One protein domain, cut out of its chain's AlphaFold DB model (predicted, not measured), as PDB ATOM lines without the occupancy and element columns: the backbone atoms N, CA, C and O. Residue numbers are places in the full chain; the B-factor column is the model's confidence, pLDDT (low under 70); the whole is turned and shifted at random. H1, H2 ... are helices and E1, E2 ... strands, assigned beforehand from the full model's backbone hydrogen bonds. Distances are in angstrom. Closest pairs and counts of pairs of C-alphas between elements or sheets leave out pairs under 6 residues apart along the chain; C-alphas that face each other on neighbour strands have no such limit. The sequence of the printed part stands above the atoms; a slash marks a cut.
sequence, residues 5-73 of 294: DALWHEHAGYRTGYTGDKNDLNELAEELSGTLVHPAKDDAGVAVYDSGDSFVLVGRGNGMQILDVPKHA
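What this domain is: This is residues 5 to 73 of the 294 residues of an uncharacterized protein of Pseudogulbenkiania sp. (strain NH8B) (UniProt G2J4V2). Picture one strongly twisted sheet of four strands, E1, E2, E3 and E4, folded back and forth in hairpins, with a short helix, H1, grazing it by residues 5 to 8. A long loop, residues 11 to 34, runs from the helix to the first strand; on the way its residues 16 and 17 pair with the edge strand E4. The printed part has 69 residues, with one named helix followed by four named strands; the sheet's order is E1, E2, E3, E4, all antiparallel. The class is mixed, helices and strands, though under half of the residues are in named elements. The whole is compact and rounded, with a radius of gyration of the C-alphas of 10.8 A and spans of 28 by 26 by 22 A.

How they stand to each other: Start with the inner strand E3, residues 54 to 60, and its hairpin with the edge strand E4, residues 64 to 70: they are antiparallel at 158 degrees, and N 57 and O 67 are 2.9 A apart, within hydrogen-bond range. Outside the named strands there is a short pairing: residues 16 to 17 pair antiparallel with residues 65 to 66 of E4. E2, residues 47 to 50, forms a hairpin with E3 at 163 degrees, with N 49 and O 56 2.9 A apart, within hydrogen-bond range. E1, residues 35 to 38, forms a hairpin with E2 at 135 degrees; look at N 35 and O 50, 2.8 A apart, within that range. Together the four strands make a meander, each strand the antiparallel neighbour of the one before. The edge strands E1 and E4 are apart. The sheet is only just strongly twisted, its C-alphas lying up to 4.4 A off its best plane. H1, residues 5 to 10, is on the sheet but only grazes it with residues 5 to 8; its closest C-alphas to E3 are those of Trp 8 and Leu 57, 7.1 A. In H1 every O i to N i+4 pair is within hydrogen-bond range.

Where its parts are: Find C-alpha 54 at (32.794, -46.184, 6.697); from there E3 runs 19.6 A to C-alpha 60. E4 is 19.8 A long and ends at C-alpha 70, at (31.317, -49.921, 6.547). E2 measures 10.3 A and E1 9.2 A. H1 begins at C-alpha 5, (19.940, -44.832, 16.689), and is 8.7 A long.

The domain as a whole: Look for the two C-alphas farthest apart at Asp 21 and His 72, 29.9 A. The printed part has no cut. The link from H1 to E1 is long, with 24 residues. Mean pLDDT of the printed part is 83.9, and residue 10 alone is under 70.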
ATOM      1  N   ASP A   5      20.187 -44.413  15.315       74.69
ATOM      2  CA  ASP A   5      19.940 -44.832  16.689       74.69
ATOM      3  C   ASP A   5      19.578 -46.327  16.728       74.69
ATOM      4  O   ASP A   5      20.130 -47.079  17.536       74.69
ATOM      5  N   ALA A   6      18.736 -46.812  15.806       72.69
ATOM      6  CA  ALA A   6      18.443 -48.241  15.685       72.69
ATOM      7  C   ALA A   6      19.701 -49.063  15.370       72.69
ATOM      8  O   ALA A   6      19.971 -50.053  16.054       72.69
ATOM      9  N   LEU A   7      20.513 -48.622  14.403       71.94
ATOM     10  CA  LEU A   7      21.758 -49.305  14.040       71.94
ATOM     11  C   LEU A   7      22.749 -49.310  15.209       71.94
ATOM     12  O   LEU A   7      23.375 -50.330  15.508       71.94
ATOM     13  N   TRP A   8      22.853 -48.190  15.924       77.75
ATOM     14  CA  TRP A   8      23.634 -48.112  17.148       77.75
ATOM     15  C   TRP A   8      23.190 -49.180  18.145       77.75
ATOM     16  O   TRP A   8      24.032 -49.941  18.633       77.75
ATOM     17  N   HIS A   9      21.890 -49.264  18.446       77.00
ATOM     18  CA  HIS A   9      21.298 -50.211  19.396       77.00
ATOM     19  C   HIS A   9      21.445 -51.679  18.992       77.00
ATOM     20  O   HIS A   9      21.845 -52.487  19.833       77.00
ATOM     21  N   GLU A  10      21.202 -52.013  17.729       68.38
ATOM     22  CA  GLU A  10      21.324 -53.375  17.201       68.38
ATOM     23  C   GLU A  10      22.758 -53.916  17.333       68.38
ATOM     24  O   GLU A  10      22.975 -55.074  17.692       68.38
ATOM     25  N   HIS A  11      23.757 -53.051  17.150       71.44
ATOM     26  CA  HIS A  11      25.169 -53.424  17.178       71.44
ATOM     27  C   HIS A  11      25.858 -53.191  18.532       71.44
ATOM     28  O   HIS A  11      27.082 -53.068  18.591       71.44
ATOM     29  N   ALA A  12      25.112 -53.195  19.646       71.44
ATOM     30  CA  ALA A  12      25.659 -52.959  20.989       71.44
ATOM     31  C   ALA A  12      26.870 -53.836  21.359       71.44
ATOM     32  O   ALA A  12      27.777 -53.367  22.045       71.44
ATOM     33  N   GLY A  13      26.918 -55.082  20.872       72.31
ATOM     34  CA  GLY A  13      28.025 -56.015  21.116       72.31
ATOM     35  C   GLY A  13      29.318 -55.731  20.340       72.31
ATOM     36  O   GLY A  13      30.350 -56.301  20.679       72.31
ATOM     37  N   TYR A  14      29.277 -54.863  19.325       77.50
ATOM     38  CA  TYR A  14      30.420 -54.532  18.459       77.50
ATOM     39  C   TYR A  14      31.004 -53.144  18.731       77.50
ATOM     40  O   TYR A  14      32.002 -52.758  18.126       77.50
ATOM     41  N   ARG A  15      30.394 -52.389  19.650       83.44
ATOM     42  CA  ARG A  15      30.870 -51.065  20.046       83.44
ATOM     43  C   ARG A  15      32.173 -51.190  20.827       83.44
ATOM     44  O   ARG A  15      32.300 -52.037  21.713       83.44
ATOM     45  N   THR A  16      33.119 -50.305  20.554       84.19
ATOM     46  CA  THR A  16      34.394 -50.234  21.276       84.19
ATOM     47  C   THR A  16      34.470 -48.956  22.104       84.19
ATOM     48  O   THR A  16      33.752 -47.991  21.850       84.19
ATOM     49  N   GLY A  17      35.280 -48.965  23.163       84.75
ATOM     50  CA  GLY A  17      35.472 -47.783  24.002       84.75
ATOM     51  C   GLY A  17      36.324 -46.737  23.290       84.75
ATOM     52  O   GLY A  17      37.383 -47.065  22.757       84.75
ATOM     53  N   TYR A  18      35.884 -45.482  23.323       85.56
ATOM     54  CA  TYR A  18      36.678 -44.352  22.863       85.56
ATOM     55  C   TYR A  18      37.645 -43.901  23.965       85.56
ATOM     56  O   TYR A  18      37.262 -43.815  25.131       85.56
ATOM     57  N   THR A  19      38.904 -43.630  23.610       80.62
ATOM     58  CA  THR A  19      39.972 -43.273  24.571       80.62
ATOM     59  C   THR A  19      40.672 -41.951  24.249       80.62
ATOM     60  O   THR A  19      41.730 -41.680  24.813       80.62
ATOM     61  N   GLY A  20      40.105 -41.139  23.353       78.62
ATOM     62  CA  GLY A  20      40.649 -39.822  23.021       78.62
ATOM     63  C   GLY A  20      40.415 -38.776  24.110       78.62
ATOM     64  O   GLY A  20      39.729 -39.018  25.106       78.62
ATOM     65  N   ASP A  21      41.010 -37.602  23.902       76.12
ATOM     66  CA  ASP A  21      41.042 -36.527  24.897       76.12
ATOM     67  C   ASP A  21      39.743 -35.705  24.912       76.12
ATOM     68  O   ASP A  21      39.390 -35.108  25.935       76.12
ATOM     69  N   LYS A  22      39.009 -35.672  23.793       80.94
ATOM     70  CA  LYS A  22      37.715 -34.993  23.703       80.94
ATOM     71  C   LYS A  22      36.576 -35.869  24.216       80.94
ATOM     72  O   LYS A  22      36.540 -37.080  24.026       80.94
ATOM     73  N   ASN A  23      35.608 -35.216  24.861       79.88
ATOM     74  CA  ASN A  23      34.443 -35.872  25.465       79.88
ATOM     75  C   ASN A  23      33.094 -35.380  24.898       79.88
ATOM     76  O   ASN A  23      32.030 -35.787  25.371       79.88
ATOM     77  N   ASP A  24      33.128 -34.506  23.891       86.06
ATOM     78  CA  ASP A  24      31.939 -34.076  23.155       86.06
ATOM     79  C   ASP A  24      31.717 -35.005  21.956       86.06
ATOM     80  O   ASP A  24      32.633 -35.226  21.169       86.06
ATOM     81  N   LEU A  25      30.501 -35.543  21.821       87.06
ATOM     82  CA  LEU A  25      30.122 -36.445  20.730       87.06
ATOM     83  C   LEU A  25      30.214 -35.777  19.353       87.06
ATOM     84  O   LEU A  25      30.416 -36.485  18.369       87.06
ATOM     85  N   ASN A  26      30.081 -34.451  19.272       90.88
ATOM     86  CA  ASN A  26      29.988 -33.686  18.026       90.88
ATOM     87  C   ASN A  26      31.307 -33.000  17.610       90.88
ATOM     88  O   ASN A  26      31.369 -32.412  16.532       90.88
ATOM     89  N   GLU A  27      32.373 -33.081  18.417       89.62
ATOM     90  CA  GLU A  27      33.648 -32.380  18.160       89.62
ATOM     91  C   GLU A  27      34.838 -33.314  17.853       89.62
ATOM     92  O   GLU A  27      36.003 -32.932  18.009       89.62
ATOM     93  N   LEU A  28      34.568 -34.530  17.371       87.88
ATOM     94  CA  LEU A  28      35.571 -35.589  17.165       87.88
ATOM     95  C   LEU A  28      36.066 -35.709  15.716       87.88
ATOM     96  O   LEU A  28      36.806 -36.635  15.396       87.88
ATOM     97  N   ALA A  29      35.691 -34.782  14.830       86.81
ATOM     98  CA  ALA A  29      35.979 -34.860  13.392       86.81
ATOM     99  C   ALA A  29      37.475 -35.081  13.080       86.81
ATOM    100  O   ALA A  29      37.833 -35.951  12.287       86.81
ATOM    101  N   GLU A  30      38.362 -34.341  13.754       85.44
ATOM    102  CA  GLU A  30      39.815 -34.479  13.581       85.44
ATOM    103  C   GLU A  30      40.353 -35.815  14.116       85.44
ATOM    104  O   GLU A  30      41.190 -36.443  13.473       85.44
ATOM    105  N   GLU A  31      39.863 -36.274  15.272       85.56
ATOM    106  CA  GLU A  31      40.332 -37.507  15.924       85.56
ATOM    107  C   GLU A  31      39.849 -38.763  15.192       85.56
ATOM    108  O   GLU A  31      40.551 -39.771  15.157       85.56
ATOM    109  N   LEU A  32      38.672 -38.685  14.571       86.25
ATOM    110  CA  LEU A  32      38.086 -39.759  13.773       86.25
ATOM    111  C   LEU A  32      38.477 -39.682  12.293       86.25
ATOM    112  O   LEU A  32      38.049 -40.527  11.514       86.25
ATOM    113  N   SER A  33      39.285 -38.688  11.899       86.75
ATOM    114  CA  SER A  33      39.654 -38.438  10.498       86.75
ATOM    115  C   SER A  33      38.434 -38.416   9.564       86.75
ATOM    116  O   SER A  33      38.469 -38.964   8.464       86.75
ATOM    117  N   GLY A  34      37.338 -37.805  10.018       89.31
ATOM    118  CA  GLY A  34      36.046 -37.847   9.342       89.31
ATOM    119  C   GLY A  34      35.285 -36.530   9.424       89.31
ATOM    120  O   GLY A  34      35.632 -35.621  10.174       89.31
ATOM    121  N   THR A  35      34.220 -36.420   8.639       91.75
ATOM    122  CA  THR A  35      33.337 -35.247   8.622       91.75
ATOM    123  C   THR A  35      32.063 -35.561   9.389       91.75
ATOM    124  O   THR A  35      31.435 -36.581   9.124       91.75
ATOM    125  N   LEU A  36      31.650 -34.702  10.323       91.56
ATOM    126  CA  LEU A  36      30.373 -34.877  11.015       91.56
ATOM    127  C   LEU A  36      29.219 -34.704  10.017       91.56
ATOM    128  O   LEU A  36      29.024 -33.616   9.476       91.56
ATOM    129  N   VAL A  37      28.459 -35.772   9.782       89.44
ATOM    130  CA  VAL A  37      27.316 -35.790   8.851       89.44
ATOM    131  C   VAL A  37      25.973 -35.830   9.572       89.44
ATOM    132  O   VAL A  37      24.970 -35.381   9.021       89.44
ATOM    133  N   HIS A  38      25.945 -36.314  10.816       89.31
ATOM    134  CA  HIS A  38      24.751 -36.283  11.656       89.31
ATOM    135  C   HIS A  38      25.135 -35.958  13.106       89.31
ATOM    136  O   HIS A  38      25.738 -36.802  13.767       89.31
ATOM    137  N   PRO A  39      24.822 -34.758  13.622       90.38
ATOM    138  CA  PRO A  39      25.110 -34.418  15.009       90.38
ATOM    139  C   PRO A  39      24.183 -35.170  15.973       90.38
ATOM    140  O   PRO A  39      22.983 -35.305  15.720       90.38
ATOM    141  N   ALA A  40      24.721 -35.592  17.116       89.44
ATOM    142  CA  ALA A  40      23.911 -36.039  18.242       89.44
ATOM    143  C   ALA A  40      23.079 -34.856  18.760       89.44
ATOM    144  O   ALA A  40      23.614 -33.771  19.010       89.44
ATOM    145  N   LYS A  41      21.767 -35.063  18.918       85.56
ATOM    146  CA  LYS A  41      20.846 -34.031  19.429       85.56
ATOM    147  C   LYS A  41      20.987 -33.810  20.934       85.56
ATOM    148  O   LYS A  41      20.722 -32.711  21.413       85.56
ATOM    149  N   ASP A  42      21.387 -34.847  21.659       83.06
ATOM    150  CA  ASP A  42      21.598 -34.847  23.101       83.06
ATOM    151  C   ASP A  42      22.627 -35.921  23.498       83.06
ATOM    152  O   ASP A  42      23.173 -36.629  22.653       83.06
ATOM    153  N   ASP A  43      22.888 -36.036  24.802       78.38
ATOM    154  CA  ASP A  43      23.838 -36.995  25.380       78.38
ATOM    155  C   ASP A  43      23.429 -38.471  25.213       78.38
ATOM    156  O   ASP A  43      24.265 -39.353  25.426       78.38
ATOM    157  N   ALA A  44      22.163 -38.753  24.892       78.69
ATOM    158  CA  ALA A  44      21.653 -40.100  24.645       78.69
ATOM    159  C   ALA A  44      21.638 -40.458  23.149       78.69
ATOM    160  O   ALA A  44      21.565 -41.640  22.812       78.69
ATOM    161  N   GLY A  45      21.717 -39.456  22.273       83.12
ATOM    162  CA  GLY A  45      21.767 -39.617  20.829       83.12
ATOM    163  C   GLY A  45      23.134 -40.040  20.294       83.12
ATOM    164  O   GLY A  45      24.134 -40.136  21.012       83.12
ATOM    165  N   VAL A  46      23.157 -40.282  18.985       88.56
ATOM    166  CA  VAL A  46      24.336 -40.754  18.257       88.56
ATOM    167  C   VAL A  46      24.815 -39.696  17.263       88.56
ATOM    168  O   VAL A  46      24.044 -39.174  16.454       88.56
ATOM    169  N   ALA A  47      26.109 -39.390  17.320       91.44
ATOM    170  CA  ALA A  47      26.800 -38.594  16.316       91.44
ATOM    171  C   ALA A  47      27.371 -39.518  15.235       91.44
ATOM    172  O   ALA A  47      27.879 -40.595  15.543       91.44
ATOM    173  N   VAL A  48      27.302 -39.110  13.972       90.31
ATOM    174  CA  VAL A  48      27.772 -39.903  12.832       90.31
ATOM    175  C   VAL A  48      28.804 -39.113  12.056       90.31
ATOM    176  O   VAL A  48      28.532 -38.002  11.588       90.31
ATOM    177  N   TYR A  49      29.970 -39.719  11.889       92.00
ATOM    178  CA  TYR A  49      31.077 -39.184  11.115       92.00
ATOM    179  C   TYR A  49      31.276 -40.012   9.854       92.00
ATOM    180  O   TYR A  49      31.261 -41.237   9.901       92.00
ATOM    181  N   ASP A  50      31.485 -39.351   8.727       89.69
ATOM    182  CA  ASP A  50      31.869 -39.985   7.474       89.69
ATOM    183  C   ASP A  50      33.394 -39.947   7.326       89.69
ATOM    184  O   ASP A  50      33.984 -38.868   7.228       89.69
ATOM    185  N   SER A  51      34.027 -41.121   7.325       88.25
ATOM    186  CA  SER A  51      35.480 -41.288   7.158       88.25
ATOM    187  C   SER A  51      35.883 -41.691   5.729       88.25
ATOM    188  O   SER A  51      37.031 -42.049   5.472       88.25
ATOM    189  N   GLY A  52      34.944 -41.641   4.779       84.69
ATOM    190  CA  GLY A  52      35.120 -42.099   3.402       84.69
ATOM    191  C   GLY A  52      34.434 -43.443   3.175       84.69
ATOM    192  O   GLY A  52      33.309 -43.477   2.675       84.69
ATOM    193  N   ASP A  53      35.087 -44.542   3.557       82.94
ATOM    194  CA  ASP A  53      34.606 -45.912   3.292       82.94
ATOM    195  C   ASP A  53      33.682 -46.471   4.396       82.94
ATOM    196  O   ASP A  53      32.963 -47.460   4.191       82.94
ATOM    197  N   SER A  54      33.655 -45.831   5.566       88.12
ATOM    198  CA  SER A  54      32.794 -46.184   6.697       88.12
ATOM    199  C   SER A  54      32.187 -44.953   7.362       88.12
ATOM    200  O   SER A  54      32.755 -43.855   7.352       88.12
ATOM    201  N   PHE A  55      31.029 -45.166   7.979       89.25
ATOM    202  CA  PHE A  55      30.498 -44.266   8.987       89.25
ATOM    203  C   PHE A  55      31.008 -44.680  10.365       89.25
ATOM    204  O   PHE A  55      30.968 -45.858  10.714       89.25
ATOM    205  N   VAL A  56      31.449 -43.707  11.155       91.50
ATOM    206  CA  VAL A  56      31.800 -43.883  12.563       91.50
ATOM    207  C   VAL A  56      30.663 -43.313  13.394       91.50
ATOM    208  O   VAL A  56      30.435 -42.103  13.405       91.50
ATOM    209  N   LEU A  57      29.925 -44.189  14.068       90.94
ATOM    210  CA  LEU A  57      28.872 -43.804  14.998       90.94
ATOM    211  C   LEU A  57      29.488 -43.633  16.382       90.94
ATOM    212  O   LEU A  57      30.243 -44.492  16.836       90.94
ATOM    213  N   VAL A  58      29.141 -42.548  17.064       91.81
ATOM    214  CA  VAL A  58      29.629 -42.218  18.402       91.81
ATOM    215  C   VAL A  58      28.444 -41.940  19.306       91.81
ATOM    216  O   VAL A  58      27.612 -41.088  19.011       91.81
ATOM    217  N   GLY A  59      28.382 -42.630  20.436       89.38
ATOM    218  CA  GLY A  59      27.314 -42.452  21.413       89.38
ATOM    219  C   GLY A  59      27.782 -42.765  22.826       89.38
ATOM    220  O   GLY A  59      28.908 -43.226  23.051       89.38
ATOM    221  N   ARG A  60      26.905 -42.518  23.803       85.44
ATOM    222  CA  ARG A  60      27.174 -42.800  25.219       85.44
ATOM    223  C   ARG A  60      26.418 -44.039  25.692       85.44
ATOM    224  O   ARG A  60      25.262 -44.261  25.351       85.44
ATOM    225  N   GLY A  61      27.092 -44.851  26.504       72.12
ATOM    226  CA  GLY A  61      26.491 -46.000  27.193       72.12
ATOM    227  C   GLY A  61      27.038 -46.152  28.610       72.12
ATOM    228  O   GLY A  61      26.296 -46.031  29.575       72.12
ATOM    229  N   ASN A  62      28.356 -46.342  28.727       73.25
ATOM    230  CA  ASN A  62      29.130 -46.365  29.979       73.25
ATOM    231  C   ASN A  62      30.488 -45.679  29.739       73.25
ATOM    232  O   ASN A  62      31.547 -46.293  29.852       73.25
ATOM    233  N   GLY A  63      30.435 -44.421  29.305       82.38
ATOM    234  CA  GLY A  63      31.539 -43.741  28.627       82.38
ATOM    235  C   GLY A  63      31.272 -43.615  27.129       82.38
ATOM    236  O   GLY A  63      30.267 -44.130  26.624       82.38
ATOM    237  N   MET A  64      32.147 -42.887  26.441       87.38
ATOM    238  CA  MET A  64      32.048 -42.697  25.001       87.38
ATOM    239  C   MET A  64      32.433 -43.989  24.284       87.38
ATOM    240  O   MET A  64      33.432 -44.635  24.610       87.38
ATOM    241  N   GLN A  65      31.599 -44.385  23.336       90.12
ATOM    242  CA  GLN A  65      31.788 -45.584  22.539       90.12
ATOM    243  C   GLN A  65      31.779 -45.215  21.064       90.12
ATOM    244  O   GLN A  65      31.132 -44.241  20.675       90.12
ATOM    245  N   ILE A  66      32.455 -46.024  20.258       91.50
ATOM    246  CA  ILE A  66      32.457 -45.916  18.804       91.50
ATOM    247  C   ILE A  66      32.008 -47.225  18.165       91.50
ATOM    248  O   ILE A  66      32.248 -48.315  18.695       91.50
ATOM    249  N   LEU A  67      31.360 -47.107  17.014       87.94
ATOM    250  CA  LEU A  67      30.984 -48.213  16.150       87.94
ATOM    251  C   LEU A  67      31.350 -47.852  14.712       87.94
ATOM    252  O   LEU A  67      30.787 -46.919  14.143       87.94
ATOM    253  N   ASP A  68      32.261 -48.624  14.130       87.75
ATOM    254  CA  ASP A  68      32.608 -48.523  12.717       87.75
ATOM    255  C   ASP A  68      31.629 -49.330  11.868       87.75
ATOM    256  O   ASP A  68      31.458 -50.539  12.043       87.75
ATOM    257  N   VAL A  69      30.996 -48.646  10.922       84.56
ATOM    258  CA  VAL A  69      29.968 -49.199  10.049       84.56
ATOM    259  C   VAL A  69      30.408 -49.000   8.605       84.56
ATOM    260  O   VAL A  69      30.306 -47.894   8.068       84.56
ATOM    261  N   PRO A  70      30.916 -50.045   7.938       82.06
ATOM    262  CA  PRO A  70      31.317 -49.921   6.547       82.06
ATOM    263  C   PRO A  70      30.114 -49.583   5.660       82.06
ATOM    264  O   PRO A  70      29.081 -50.248   5.748       82.06
ATOM    265  N   LYS A  71      30.237 -48.595   4.764       81.62
ATOM    266  CA  LYS A  71      29.126 -48.168   3.882       81.62
ATOM    267  C   LYS A  71      28.623 -49.299   2.985       81.62
ATOM    268  O   LYS A  71      27.434 -49.429   2.718       81.62
ATOM    269  N   HIS A  72      29.532 -50.179   2.584       76.00
ATOM    270  CA  HIS A  72      29.223 -51.378   1.812       76.00
ATOM    271  C   HIS A  72      28.365 -52.409   2.567       76.00
ATOM    272  O   HIS A  72      27.848 -53.341   1.958       76.00
ATOM    273  N   ALA A  73      28.235 -52.279   3.887       73.12
ATOM    274  CA  ALA A  73      27.403 -53.142   4.718       73.12
ATOM    275  C   ALA A  73      25.985 -52.579   4.939       73.12
ATOM    276  O   ALA A  73      25.172 -53.249   5.574       73.12
TER     277      ALA A  73